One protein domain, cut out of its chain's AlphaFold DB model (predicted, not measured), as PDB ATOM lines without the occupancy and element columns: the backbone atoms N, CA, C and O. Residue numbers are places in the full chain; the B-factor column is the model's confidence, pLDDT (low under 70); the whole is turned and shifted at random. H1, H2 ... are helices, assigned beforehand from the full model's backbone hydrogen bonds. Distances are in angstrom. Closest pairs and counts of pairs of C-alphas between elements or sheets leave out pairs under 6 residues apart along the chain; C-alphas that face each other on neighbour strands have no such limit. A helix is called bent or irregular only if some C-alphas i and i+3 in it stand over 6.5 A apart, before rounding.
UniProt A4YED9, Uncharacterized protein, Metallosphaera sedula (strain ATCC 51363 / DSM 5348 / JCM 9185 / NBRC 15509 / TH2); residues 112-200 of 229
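What this domain is: This is residues 112 to 200 of the 229 residues of an uncharacterized protein of Metallosphaera sedula (strain ATCC 51363 / DSM 5348 / JCM 9185 / NBRC 15509 / TH2) (UniProt A4YED9). A rod of helices: the long H4 runs most of the length, H3 folds back along it as a helical hairpin, and H2 packs on H4 over part of its length, the three making an up-and-down bundle in which each helix runs against the one before it. The short H1 packs on H3 and H4 near the end of the rod where these two are joined. The printed part has 89 residues with four named helices, H1 to H4 in order, and no named strand; the class is all helix. It is compact, with a radius of gyration of the C-alphas of 14.0 A, and spans 45 by 19 by 19 A.

Where its parts are: H1 is residues 112 to 122, beginning at C-alpha 112 (42.822, 34.700, -51.406). H2 is residues 125 to 138, 20.1 A long. H3, residues 143 to 167, is 34.0 A long and has a kink of 39 degrees near residue 158; it is neither bent nor irregular, but only just: C-alphas 154 and 157 are 6.4 A apart. H4, residues 171 to 199, is 42.1 A long and ends at C-alpha 199 (21.499, -3.164, -53.421). It is irregular, with C-alphas 172 and 175 7.9 A apart, and has a kink of 26 degrees near residue 178.

How they stand to each other: H4 is the hub and touches the three other helices. H3 and H4 touch, closest at the C-alphas of Tyr 164 and Ser 177, 5.2 A, at a shallow tilt of 32 degrees, opposite ways. With its residues 179 to 190 alone H4 touches H2, closest at the C-alphas of Glu 129 and Ile 183, 5.5 A. H2 and H3 are close but not clearly touching, 7.7 A between the C-alphas of Leu 135 and Asp 145. H1 touches residues 160 to 167 of H3, closest at the C-alphas of Ile 116 and Val 163, 6.1 A. Every O i to N i+4 pair is within hydrogen-bond range in H1 and H2, against 17 of 21 in H3 and 23 of 25 in H4.

The domain as a whole: The two C-alphas farthest apart, those of Val 114 and Asn 200, are 46.6 A apart. The printed part has no cut, and its three links are tight. The mean pLDDT of the printed part is 90.7, and residues 196 to 200 are under 70.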
ATOM      1  N   GLU A 112      43.451  35.962 -51.048       85.06
ATOM      2  CA  GLU A 112      42.822  34.700 -51.406       85.06
ATOM      3  C   GLU A 112      43.651  33.483 -50.956       85.06
ATOM      4  O   GLU A 112      43.100  32.569 -50.345       85.06
ATOM      5  N   ILE A 113      44.974  33.476 -51.161       86.56
ATOM      6  CA  ILE A 113      45.885  32.422 -50.672       86.56
ATOM      7  C   ILE A 113      45.834  32.338 -49.140       86.56
ATOM      8  O   ILE A 113      45.700  31.242 -48.580       86.56
ATOM      9  N   VAL A 114      45.879  33.484 -48.453       86.88
ATOM     10  CA  VAL A 114      45.788  33.548 -46.982       86.88
ATOM     11  C   VAL A 114      44.451  32.984 -46.496       86.88
ATOM     12  O   VAL A 114      44.399  32.176 -45.558       86.88
ATOM     13  N   LEU A 115      43.354  33.366 -47.153       92.69
ATOM     14  CA  LEU A 115      42.017  32.881 -46.838       92.69
ATOM     15  C   LEU A 115      41.890  31.370 -47.078       92.69
ATOM     16  O   LEU A 115      41.371  30.663 -46.211       92.69
ATOM     17  N   ILE A 116      42.404  30.861 -48.203       94.94
ATOM     18  CA  ILE A 116      42.426  29.430 -48.537       94.94
ATOM     19  C   ILE A 116      43.129  28.640 -47.434       94.94
ATOM     20  O   ILE A 116      42.572  27.659 -46.936       94.94
ATOM     21  N   ARG A 117      44.320  29.078 -47.007       92.06
ATOM     22  CA  ARG A 117      45.077  28.425 -45.927       92.06
ATOM     23  C   ARG A 117      44.316  28.445 -44.610       92.06
ATOM     24  O   ARG A 117      44.203  27.417 -43.945       92.06
ATOM     25  N   THR A 118      43.744  29.591 -44.258       90.25
ATOM     26  CA  THR A 118      42.974  29.758 -43.019       90.25
ATOM     27  C   THR A 118      41.771  28.817 -42.985       90.25
ATOM     28  O   THR A 118      41.536  28.123 -41.991       90.25
ATOM     29  N   GLN A 119      41.024  28.742 -44.087       94.50
ATOM     30  CA  GLN A 119      39.860  27.871 -44.206       94.50
ATOM     31  C   GLN A 119      40.254  26.394 -44.231       94.50
ATOM     32  O   GLN A 119      39.631  25.596 -43.537       94.50
ATOM     33  N   ALA A 120      41.308  26.022 -44.964       93.19
ATOM     34  CA  ALA A 120      41.819  24.655 -44.996       93.19
ATOM     35  C   ALA A 120      42.218  24.166 -43.595       93.19
ATOM     36  O   ALA A 120      41.805  23.082 -43.179       93.19
ATOM     37  N   THR A 121      42.952  24.988 -42.842       88.75
ATOM     38  CA  THR A 121      43.326  24.695 -41.452       88.75
ATOM     39  C   THR A 121      42.096  24.553 -40.560       88.75
ATOM     40  O   THR A 121      41.972  23.572 -39.829       88.75
ATOM     41  N   SER A 122      41.147  25.488 -40.663       93.44
ATOM     42  CA  SER A 122      39.921  25.490 -39.850       93.44
ATOM     43  C   SER A 122      39.019  24.280 -40.117       93.44
ATOM     44  O   SER A 122      38.347  23.799 -39.208       93.44
ATOM     45  N   LEU A 123      39.025  23.757 -41.346       94.12
ATOM     46  CA  LEU A 123      38.271  22.559 -41.731       94.12
ATOM     47  C   LEU A 123      38.889  21.253 -41.204       94.12
ATOM     48  O   LEU A 123      38.259  20.203 -41.314       94.12
ATOM     49  N   GLY A 124      40.105  21.274 -40.645       92.62
ATOM     50  CA  GLY A 124      40.715  20.090 -40.033       92.62
ATOM     51  C   GLY A 124      40.915  18.933 -41.020       92.62
ATOM     52  O   GLY A 124      40.503  17.801 -40.746       92.62
ATOM     53  N   LEU A 125      41.542  19.206 -42.176       94.06
ATOM     54  CA  LEU A 125      41.712  18.242 -43.281       94.06
ATOM     55  C   LEU A 125      42.243  16.876 -42.820       94.06
ATOM     56  O   LEU A 125      41.780  15.835 -43.285       94.06
ATOM     57  N   GLU A 126      43.191  16.882 -41.884       92.06
ATOM     58  CA  GLU A 126      43.795  15.686 -41.288       92.06
ATOM     59  C   GLU A 126      42.787  14.764 -40.627       92.06
ATOM     60  O   GLU A 126      42.790  13.551 -40.851       92.06
ATOM     61  N   ASP A 127      41.903  15.338 -39.823       93.50
ATOM     62  CA  ASP A 127      40.937  14.569 -39.061       93.50
ATOM     63  C   ASP A 127      39.833  14.031 -39.956       93.50
ATOM     64  O   ASP A 127      39.402  12.888 -39.778       93.50
ATOM     65  N   ILE A 128      39.407  14.816 -40.946       95.94
ATOM     66  CA  ILE A 128      38.461  14.365 -41.969       95.94
ATOM     67  C   ILE A 128      39.057  13.193 -42.749       95.94
ATOM     68  O   ILE A 128      38.429  12.137 -42.864       95.94
ATOM     69  N   GLU A 129      40.284  13.345 -43.247       95.25
ATOM     70  CA  GLU A 129      40.972  12.308 -44.009       95.25
ATOM     71  C   GLU A 129      41.110  11.017 -43.191       95.25
ATOM     72  O   GLU A 129      40.742   9.942 -43.668       95.25
ATOM     73  N   ARG A 130      41.558  11.121 -41.933       95.12
ATOM     74  CA  ARG A 130      41.710   9.988 -41.009       95.12
ATOM     75  C   ARG A 130      40.382   9.269 -40.765       95.12
ATOM     76  O   ARG A 130      40.320   8.042 -40.858       95.12
ATOM     77  N   LYS A 131      39.301  10.011 -40.492       93.75
ATOM     78  CA  LYS A 131      37.952   9.449 -40.285       93.75
ATOM     79  C   LYS A 131      37.461   8.700 -41.523       93.75
ATOM     80  O   LYS A 131      36.946   7.588 -41.401       93.75
ATOM     81  N   LEU A 132      37.654   9.271 -42.712       95.69
ATOM     82  CA  LEU A 132      37.262   8.636 -43.971       95.69
ATOM     83  C   LEU A 132      38.111   7.397 -44.277       95.69
ATOM     84  O   LEU A 132      37.564   6.384 -44.700       95.69
ATOM     85  N   GLN A 133      39.421   7.421 -44.022       95.19
ATOM     86  CA  GLN A 133      40.273   6.236 -44.176       95.19
ATOM     87  C   GLN A 133      39.802   5.081 -43.280       95.19
ATOM     88  O   GLN A 133      39.645   3.957 -43.762       95.19
ATOM     89  N   LEU A 134      39.490   5.364 -42.010       92.94
ATOM     90  CA  LEU A 134      38.951   4.367 -41.079       92.94
ATOM     91  C   LEU A 134      37.609   3.802 -41.561       92.94
ATOM     92  O   LEU A 134      37.412   2.585 -41.544       92.94
ATOM     93  N   LEU A 135      36.696   4.664 -42.026       92.38
ATOM     94  CA  LEU A 135      35.418   4.239 -42.604       92.38
ATOM     95  C   LEU A 135      35.596   3.405 -43.871       92.38
ATOM     96  O   LEU A 135      34.863   2.439 -44.062       92.38
ATOM     97  N   LEU A 136      36.558   3.739 -44.729       91.75
ATOM     98  CA  LEU A 136      36.827   2.982 -45.947       91.75
ATOM     99  C   LEU A 136      37.375   1.585 -45.627       91.75
ATOM    100  O   LEU A 136      36.967   0.614 -46.259       91.75
ATOM    101  N   GLN A 137      38.255   1.474 -44.627       90.38
ATOM    102  CA  GLN A 137      38.848   0.202 -44.211       90.38
ATOM    103  C   GLN A 137      37.824  -0.722 -43.542       90.38
ATOM    104  O   GLN A 137      37.744  -1.907 -43.865       90.38
ATOM    105  N   ARG A 138      37.036  -0.201 -42.593       87.88
ATOM    106  CA  ARG A 138      36.099  -1.024 -41.810       87.88
ATOM    107  C   ARG A 138      34.708  -1.129 -42.442       87.88
ATOM    108  O   ARG A 138      33.981  -2.084 -42.157       87.88
ATOM    109  N   GLY A 139      34.352  -0.194 -43.318       86.44
ATOM    110  CA  GLY A 139      32.996   0.026 -43.816       86.44
ATOM    111  C   GLY A 139      32.103   0.751 -42.803       86.44
ATOM    112  O   GLY A 139      32.410   0.822 -41.616       86.44
ATOM    113  N   ILE A 140      30.957   1.254 -43.265       88.50
ATOM    114  CA  ILE A 140      29.887   1.761 -42.392       88.50
ATOM    115  C   ILE A 140      29.211   0.548 -41.741       88.50
ATOM    116  O   ILE A 140      28.647  -0.283 -42.456       88.50
ATOM    117  N   ARG A 141      29.309   0.411 -40.412       86.75
ATOM    118  CA  ARG A 141      28.766  -0.747 -39.668       86.75
ATOM    119  C   ARG A 141      27.682  -0.378 -38.659       86.75
ATOM    120  O   ARG A 141      27.000  -1.269 -38.173       86.75
ATOM    121  N   SER A 142      27.535   0.906 -38.347       88.94
ATOM    122  CA  SER A 142      26.585   1.405 -37.352       88.94
ATOM    123  C   SER A 142      25.793   2.607 -37.864       88.94
ATOM    124  O   SER A 142      26.214   3.302 -38.795       88.94
ATOM    125  N   ASP A 143      24.665   2.897 -37.218       87.75
ATOM    126  CA  ASP A 143      23.902   4.122 -37.482       87.75
ATOM    127  C   ASP A 143      24.682   5.380 -37.086       87.75
ATOM    128  O   ASP A 143      24.545   6.416 -37.734       87.75
ATOM    129  N   VAL A 144      25.582   5.269 -36.104       90.44
ATOM    130  CA  VAL A 144      26.523   6.336 -35.736       90.44
ATOM    131  C   VAL A 144      27.479   6.639 -36.891       90.44
ATOM    132  O   VAL A 144      27.660   7.802 -37.243       90.44
ATOM    133  N   ASP A 145      28.044   5.611 -37.538       91.00
ATOM    134  CA  ASP A 145      28.889   5.790 -38.729       91.00
ATOM    135  C   ASP A 145      28.114   6.447 -39.871       91.00
ATOM    136  O   ASP A 145      28.632   7.331 -40.553       91.00
ATOM    137  N   ARG A 146      26.862   6.020 -40.077       91.81
ATOM    138  CA  ARG A 146      25.987   6.553 -41.125       91.81
ATOM    139  C   ARG A 146      25.650   8.020 -40.868       91.81
ATOM    140  O   ARG A 146      25.734   8.824 -41.793       91.81
ATOM    141  N   ALA A 147      25.300   8.372 -39.634       93.75
ATOM    142  CA  ALA A 147      25.015   9.744 -39.230       93.75
ATOM    143  C   ALA A 147      26.259  10.634 -39.357       93.75
ATOM    144  O   ALA A 147      26.177  11.725 -39.916       93.75
ATOM    145  N   MET A 148      27.422  10.143 -38.920       93.88
ATOM    146  CA  MET A 148      28.689  10.861 -39.033       93.88
ATOM    147  C   MET A 148      29.089  11.089 -40.496       93.88
ATOM    148  O   MET A 148      29.421  12.214 -40.864       93.88
ATOM    149  N   PHE A 149      28.999  10.059 -41.345       95.06
ATOM    150  CA  PHE A 149      29.295  10.189 -42.772       95.06
ATOM    151  C   PHE A 149      28.302  11.116 -43.480       95.06
ATOM    152  O   PHE A 149      28.712  11.920 -44.312       95.06
ATOM    153  N   LYS A 150      27.011  11.051 -43.126       95.12
ATOM    154  CA  LYS A 150      25.994  11.986 -43.624       95.12
ATOM    155  C   LYS A 150      26.365  13.423 -43.259       95.12
ATOM    156  O   LYS A 150      26.379  14.273 -44.138       95.12
ATOM    157  N   ARG A 151      26.714  13.681 -41.998       95.88
ATOM    158  CA  ARG A 151      27.141  15.007 -41.545       95.88
ATOM    159  C   ARG A 151      28.342  15.511 -42.349       95.88
ATOM    160  O   ARG A 151      28.253  16.566 -42.958       95.88
ATOM    161  N   LEU A 152      29.398  14.698 -42.461       95.81
ATOM    162  CA  LEU A 152      30.560  14.997 -43.310       95.81
ATOM    163  C   LEU A 152      30.140  15.360 -44.740       95.81
ATOM    164  O   LEU A 152      30.578  16.368 -45.279       95.81
ATOM    165  N   ALA A 153      29.279  14.547 -45.356       95.81
ATOM    166  CA  ALA A 153      28.885  14.708 -46.751       95.81
ATOM    167  C   ALA A 153      28.066  15.977 -47.030       95.81
ATOM    168  O   ALA A 153      28.185  16.528 -48.122       95.81
ATOM    169  N   PHE A 154      27.242  16.419 -46.078       96.56
ATOM    170  CA  PHE A 154      26.333  17.553 -46.266       96.56
ATOM    171  C   PHE A 154      26.813  18.858 -45.618       96.56
ATOM    172  O   PHE A 154      26.335  19.914 -46.016       96.56
ATOM    173  N   GLU A 155      27.748  18.802 -44.668       95.88
ATOM    174  CA  GLU A 155      28.265  19.986 -43.968       95.88
ATOM    175  C   GLU A 155      29.717  20.276 -44.370       95.88
ATOM    176  O   GLU A 155      30.013  21.357 -44.874       95.88
ATOM    177  N   ASP A 156      30.615  19.297 -44.239       96.00
ATOM    178  CA  ASP A 156      32.057  19.522 -44.405       96.00
ATOM    179  C   ASP A 156      32.514  19.453 -45.877       96.00
ATOM    180  O   ASP A 156      33.287  20.293 -46.344       96.00
ATOM    181  N   LEU A 157      32.052  18.454 -46.644       97.19
ATOM    182  CA  LEU A 157      32.483  18.261 -48.039       97.19
ATOM    183  C   LEU A 157      32.130  19.431 -48.979       97.19
ATOM    184  O   LEU A 157      32.954  19.725 -49.848       97.19
ATOM    185  N   PRO A 158      30.969  20.107 -48.854       98.19
ATOM    186  CA  PRO A 158      30.681  21.300 -49.649       98.19
ATOM    187  C   PRO A 158      31.699  22.422 -49.406       98.19
ATOM    188  O   PRO A 158      32.242  22.966 -50.364       98.19
ATOM    189  N   LEU A 159      32.040  22.689 -48.140       97.69
ATOM    190  CA  LEU A 159      33.037  23.700 -47.775       97.69
ATOM    191  C   LEU A 159      34.417  23.348 -48.337       97.69
ATOM    192  O   LEU A 159      35.107  24.196 -48.904       97.69
ATOM    193  N   LEU A 160      34.798  22.071 -48.252       97.56
ATOM    194  CA  LEU A 160      36.030  21.571 -48.855       97.56
ATOM    195  C   LEU A 160      36.051  21.765 -50.373       97.56
ATOM    196  O   LEU A 160      37.076  22.161 -50.921       97.56
ATOM    197  N   LEU A 161      34.939  21.511 -51.067       97.94
ATOM    198  CA  LEU A 161      34.852  21.710 -52.511       97.94
ATOM    199  C   LEU A 161      35.046  23.183 -52.899       97.94
ATOM    200  O   LEU A 161      35.703  23.466 -53.904       97.94
ATOM    201  N   ASP A 162      34.515  24.114 -52.110       97.88
ATOM    202  CA  ASP A 162      34.668  25.547 -52.365       97.88
ATOM    203  C   ASP A 162      36.096  26.040 -52.107       97.88
ATOM    204  O   ASP A 162      36.611  26.861 -52.870       97.88
ATOM    205  N   VAL A 163      36.779  25.510 -51.086       97.56
ATOM    206  CA  VAL A 163      38.221  25.747 -50.881       97.56
ATOM    207  C   VAL A 163      39.036  25.126 -52.018       97.56
ATOM    208  O   VAL A 163      39.923  25.778 -52.564       97.56
ATOM    209  N   TYR A 164      38.698  23.908 -52.453       97.88
ATOM    210  CA  TYR A 164      39.385  23.226 -53.551       97.88
ATOM    211  C   TYR A 164      39.361  24.039 -54.849       97.88
ATOM    212  O   TYR A 164      40.413  24.271 -55.442       97.88
ATOM    213  N   LYS A 165      38.180  24.509 -55.274       97.06
ATOM    214  CA  LYS A 165      38.015  25.280 -56.520       97.06
ATOM    215  C   LYS A 165      38.873  26.544 -56.567       97.06
ATOM    216  O   LYS A 165      39.325  26.907 -57.647       97.06
ATOM    217  N   ARG A 166      39.086  27.196 -55.422       96.88
ATOM    218  CA  ARG A 166      39.935  28.390 -55.310       96.88
ATOM    219  C   ARG A 166      41.410  28.002 -55.227       96.88
ATOM    220  O   ARG A 166      42.220  28.523 -55.979       96.88
ATOM    221  N   SER A 167      41.745  26.972 -54.447       93.50
ATOM    222  CA  SER A 167      43.130  26.487 -54.309       93.50
ATOM    223  C   SER A 167      43.770  25.962 -55.604       93.50
ATOM    224  O   SER A 167      44.979  26.015 -55.771       93.50
ATOM    225  N   VAL A 168      43.000  25.469 -56.578       93.62
ATOM    226  CA  VAL A 168      43.595  25.037 -57.861       93.62
ATOM    227  C   VAL A 168      44.060  26.200 -58.742       93.62
ATOM    228  O   VAL A 168      44.714  25.955 -59.752       93.62
ATOM    229  N   GLN A 169      43.708  27.440 -58.395       89.81
ATOM    230  CA  GLN A 169      44.093  28.635 -59.150       89.81
ATOM    231  C   GLN A 169      45.495  29.145 -58.780       89.81
ATOM    232  O   GLN A 169      46.065  29.914 -59.547       89.81
ATOM    233  N   TYR A 170      46.056  28.685 -57.653       86.06
ATOM    234  CA  TYR A 170      47.312  29.178 -57.082       86.06
ATOM    235  C   TYR A 170      48.281  28.025 -56.805       86.06
ATOM    236  O   TYR A 170      47.945  27.085 -56.073       86.06
ATOM    237  N   GLU A 171      49.501  28.101 -57.343       77.94
ATOM    238  CA  GLU A 171      50.527  27.060 -57.159       77.94
ATOM    239  C   GLU A 171      50.942  26.945 -55.679       77.94
ATOM    240  O   GLU A 171      51.184  25.849 -55.175       77.94
ATOM    241  N   GLU A 172      50.905  28.057 -54.943       83.00
ATOM    242  CA  GLU A 172      51.211  28.192 -53.515       83.00
ATOM    243  C   GLU A 172      50.251  27.426 -52.592       83.00
ATOM    244  O   GLU A 172      50.499  27.330 -51.388       83.00
ATOM    245  N   THR A 173      49.144  26.911 -53.137       88.19
ATOM    246  CA  THR A 173      48.117  26.156 -52.396       88.19
ATOM    247  C   THR A 173      47.913  24.739 -52.947       88.19
ATOM    248  O   THR A 173      46.911  24.066 -52.679       88.19
ATOM    249  N   LYS A 174      48.875  24.249 -53.733       88.12
ATOM    250  CA  LYS A 174      48.815  22.941 -54.394       88.12
ATOM    251  C   LYS A 174      48.768  21.755 -53.433       88.12
ATOM    252  O   LYS A 174      48.125  20.744 -53.728       88.12
ATOM    253  N   ASP A 175      49.429  21.851 -52.290       86.94
ATOM    254  CA  ASP A 175      49.378  20.849 -51.226       86.94
ATOM    255  C   ASP A 175      47.952  20.721 -50.656       86.94
ATOM    256  O   ASP A 175      47.418  19.609 -50.552       86.94
ATOM    257  N   ILE A 176      47.292  21.858 -50.409       93.62
ATOM    258  CA  ILE A 176      45.901  21.937 -49.950       93.62
ATOM    259  C   ILE A 176      44.972  21.321 -50.995       93.62
ATOM    260  O   ILE A 176      44.187  20.420 -50.675       93.62
ATOM    261  N   SER A 177      45.079  21.748 -52.257       95.25
ATOM    262  CA  SER A 177      44.201  21.269 -53.329       95.25
ATOM    263  C   SER A 177      44.341  19.757 -53.548       95.25
ATOM    264  O   SER A 177      43.344  19.034 -53.660       95.25
ATOM    265  N   THR A 178      45.574  19.243 -53.501       94.31
ATOM    266  CA  THR A 178      45.876  17.808 -53.605       94.31
ATOM    267  C   THR A 178      45.243  17.023 -52.459       94.31
ATOM    268  O   THR A 178      44.629  15.970 -52.677       94.31
ATOM    269  N   ARG A 179      45.346  17.536 -51.230       95.44
ATOM    270  CA  ARG A 179      44.803  16.875 -50.044       95.44
ATOM    271  C   ARG A 179      43.280  16.856 -50.037       95.44
ATOM    272  O   ARG A 179      42.681  15.804 -49.804       95.44
ATOM    273  N   ILE A 180      42.639  17.974 -50.377       97.94
ATOM    274  CA  ILE A 180      41.179  18.037 -50.486       97.94
ATOM    275  C   ILE A 180      40.675  17.086 -51.577       97.94
ATOM    276  O   ILE A 180      39.733  16.324 -51.351       97.94
ATOM    277  N   LYS A 181      41.340  17.034 -52.738       97.75
ATOM    278  CA  LYS A 181      40.996  16.083 -53.808       97.75
ATOM    279  C   LYS A 181      41.046  14.630 -53.327       97.75
ATOM    280  O   LYS A 181      40.163  13.831 -53.662       97.75
ATOM    281  N   LYS A 182      42.045  14.278 -52.512       97.31
ATOM    282  CA  LYS A 182      42.149  12.953 -51.883       97.31
ATOM    283  C   LYS A 182      40.965  12.680 -50.952       97.31
ATOM    284  O   LYS A 182      40.357  11.616 -51.061       97.31
ATOM    285  N   ILE A 183      40.596  13.636 -50.098       97.94
ATOM    286  CA  ILE A 183      39.435  13.547 -49.194       97.94
ATOM    287  C   ILE A 183      38.135  13.310 -49.976       97.94
ATOM    288  O   ILE A 183      37.414  12.351 -49.698       97.94
ATOM    289  N   LEU A 184      37.872  14.120 -51.006       97.69
ATOM    290  CA  LEU A 184      36.685  13.981 -51.860       97.69
ATOM    291  C   LEU A 184      36.641  12.607 -52.549       97.69
ATOM    292  O   LEU A 184      35.589  11.967 -52.631       97.69
ATOM    293  N   THR A 185      37.798  12.105 -52.982       97.31
ATOM    294  CA  THR A 185      37.925  10.767 -53.576       97.31
ATOM    295  C   THR A 185      37.607   9.664 -52.560       97.31
ATOM    296  O   THR A 185      36.883   8.722 -52.890       97.31
ATOM    297  N   LEU A 186      38.104   9.767 -51.323       96.69
ATOM    298  CA  LEU A 186      37.793   8.813 -50.251       96.69
ATOM    299  C   LEU A 186      36.291   8.782 -49.953       96.69
ATOM    300  O   LEU A 186      35.699   7.701 -49.915       96.69
ATOM    301  N   ALA A 187      35.664   9.951 -49.814       96.31
ATOM    302  CA  ALA A 187      34.231  10.059 -49.568       96.31
ATOM    303  C   ALA A 187      33.399   9.429 -50.699       96.31
ATOM    304  O   ALA A 187      32.495   8.633 -50.434       96.31
ATOM    305  N   SER A 188      33.757   9.697 -51.958       95.94
ATOM    306  CA  SER A 188      33.108   9.087 -53.126       95.94
ATOM    307  C   SER A 188      33.206   7.555 -53.110       95.94
ATOM    308  O   SER A 188      32.214   6.856 -53.336       95.94
ATOM    309  N   ARG A 189      34.375   7.000 -52.760       95.00
ATOM    310  CA  ARG A 189      34.555   5.541 -52.640       95.00
ATOM    311  C   ARG A 189      33.663   4.942 -51.553       95.00
ATOM    312  O   ARG A 189      33.033   3.915 -51.803       95.00
ATOM    313  N   ILE A 190      33.564   5.584 -50.388       93.38
ATOM    314  CA  ILE A 190      32.697   5.128 -49.289       93.38
ATOM    315  C   ILE A 190      31.228   5.121 -49.724       93.38
ATOM    316  O   ILE A 190      30.544   4.118 -49.518       93.38
ATOM    317  N   ALA A 191      30.756   6.186 -50.380       91.38
ATOM    318  CA  ALA A 191      29.379   6.275 -50.866       91.38
ATOM    319  C   ALA A 191      29.039   5.142 -51.853       91.38
ATOM    320  O   ALA A 191      27.998   4.494 -51.727       91.38
ATOM    321  N   ARG A 192      29.949   4.834 -52.790       89.62
ATOM    322  CA  ARG A 192      29.770   3.725 -53.746       89.62
ATOM    323  C   ARG A 192      29.698   2.365 -53.050       89.62
ATOM    324  O   ARG A 192      28.813   1.574 -53.366       89.62
ATOM    325  N   ILE A 193      30.586   2.104 -52.088       86.69
ATOM    326  CA  ILE A 193      30.600   0.840 -51.327       86.69
ATOM    327  C   ILE A 193      29.327   0.695 -50.485       86.69
ATOM    328  O   ILE A 193      28.747  -0.389 -50.422       86.69
ATOM    329  N   SER A 194      28.876   1.782 -49.855       79.88
ATOM    330  CA  SER A 194      27.647   1.795 -49.061       79.88
ATOM    331  C   SER A 194      26.422   1.460 -49.916       79.88
ATOM    332  O   SER A 194      25.630   0.602 -49.534       79.88
ATOM    333  N   ASN A 195      26.290   2.071 -51.097       71.94
ATOM    334  CA  ASN A 195      25.159   1.818 -51.994       71.94
ATOM    335  C   ASN A 195      25.181   0.401 -52.589       71.94
ATOM    336  O   ASN A 195      24.134  -0.229 -52.709       71.94
ATOM    337  N   ALA A 196      26.364  -0.146 -52.892       68.06
ATOM    338  CA  ALA A 196      26.491  -1.520 -53.383       68.06
ATOM    339  C   ALA A 196      26.013  -2.566 -52.355       68.06
ATOM    340  O   ALA A 196      25.368  -3.544 -52.728       68.06
ATOM    341  N   LYS A 197      26.268  -2.354 -51.055       62.09
ATOM    342  CA  LYS A 197      25.773  -3.243 -49.986       62.09
ATOM    343  C   LYS A 197      24.255  -3.174 -49.797       62.09
ATOM    344  O   LYS A 197      23.638  -4.198 -49.512       62.09
ATOM    345  N   VAL A 198      23.656  -1.993 -49.959       59.25
ATOM    346  CA  VAL A 198      22.193  -1.827 -49.890       59.25
ATOM    347  C   VAL A 198      21.515  -2.560 -51.051       59.25
ATOM    348  O   VAL A 198      20.547  -3.276 -50.835       59.25
ATOM    349  N   ASN A 199      22.078  -2.488 -52.258       54.53
ATOM    350  CA  ASN A 199      21.499  -3.164 -53.421       54.53
ATOM    351  C   ASN A 199      21.658  -4.697 -53.380       54.53
ATOM    352  O   ASN A 199      20.805  -5.405 -53.900       54.53
ATOM    353  N   ASN A 200      22.703  -5.222 -52.725       51.91
ATOM    354  CA  ASN A 200      22.897  -6.669 -52.535       51.91
ATOM    355  C   ASN A 200      22.121  -7.265 -51.345       51.91
ATOM    356  O   ASN A 200      22.143  -8.478 -51.166       51.91
TER     357      ASN A 200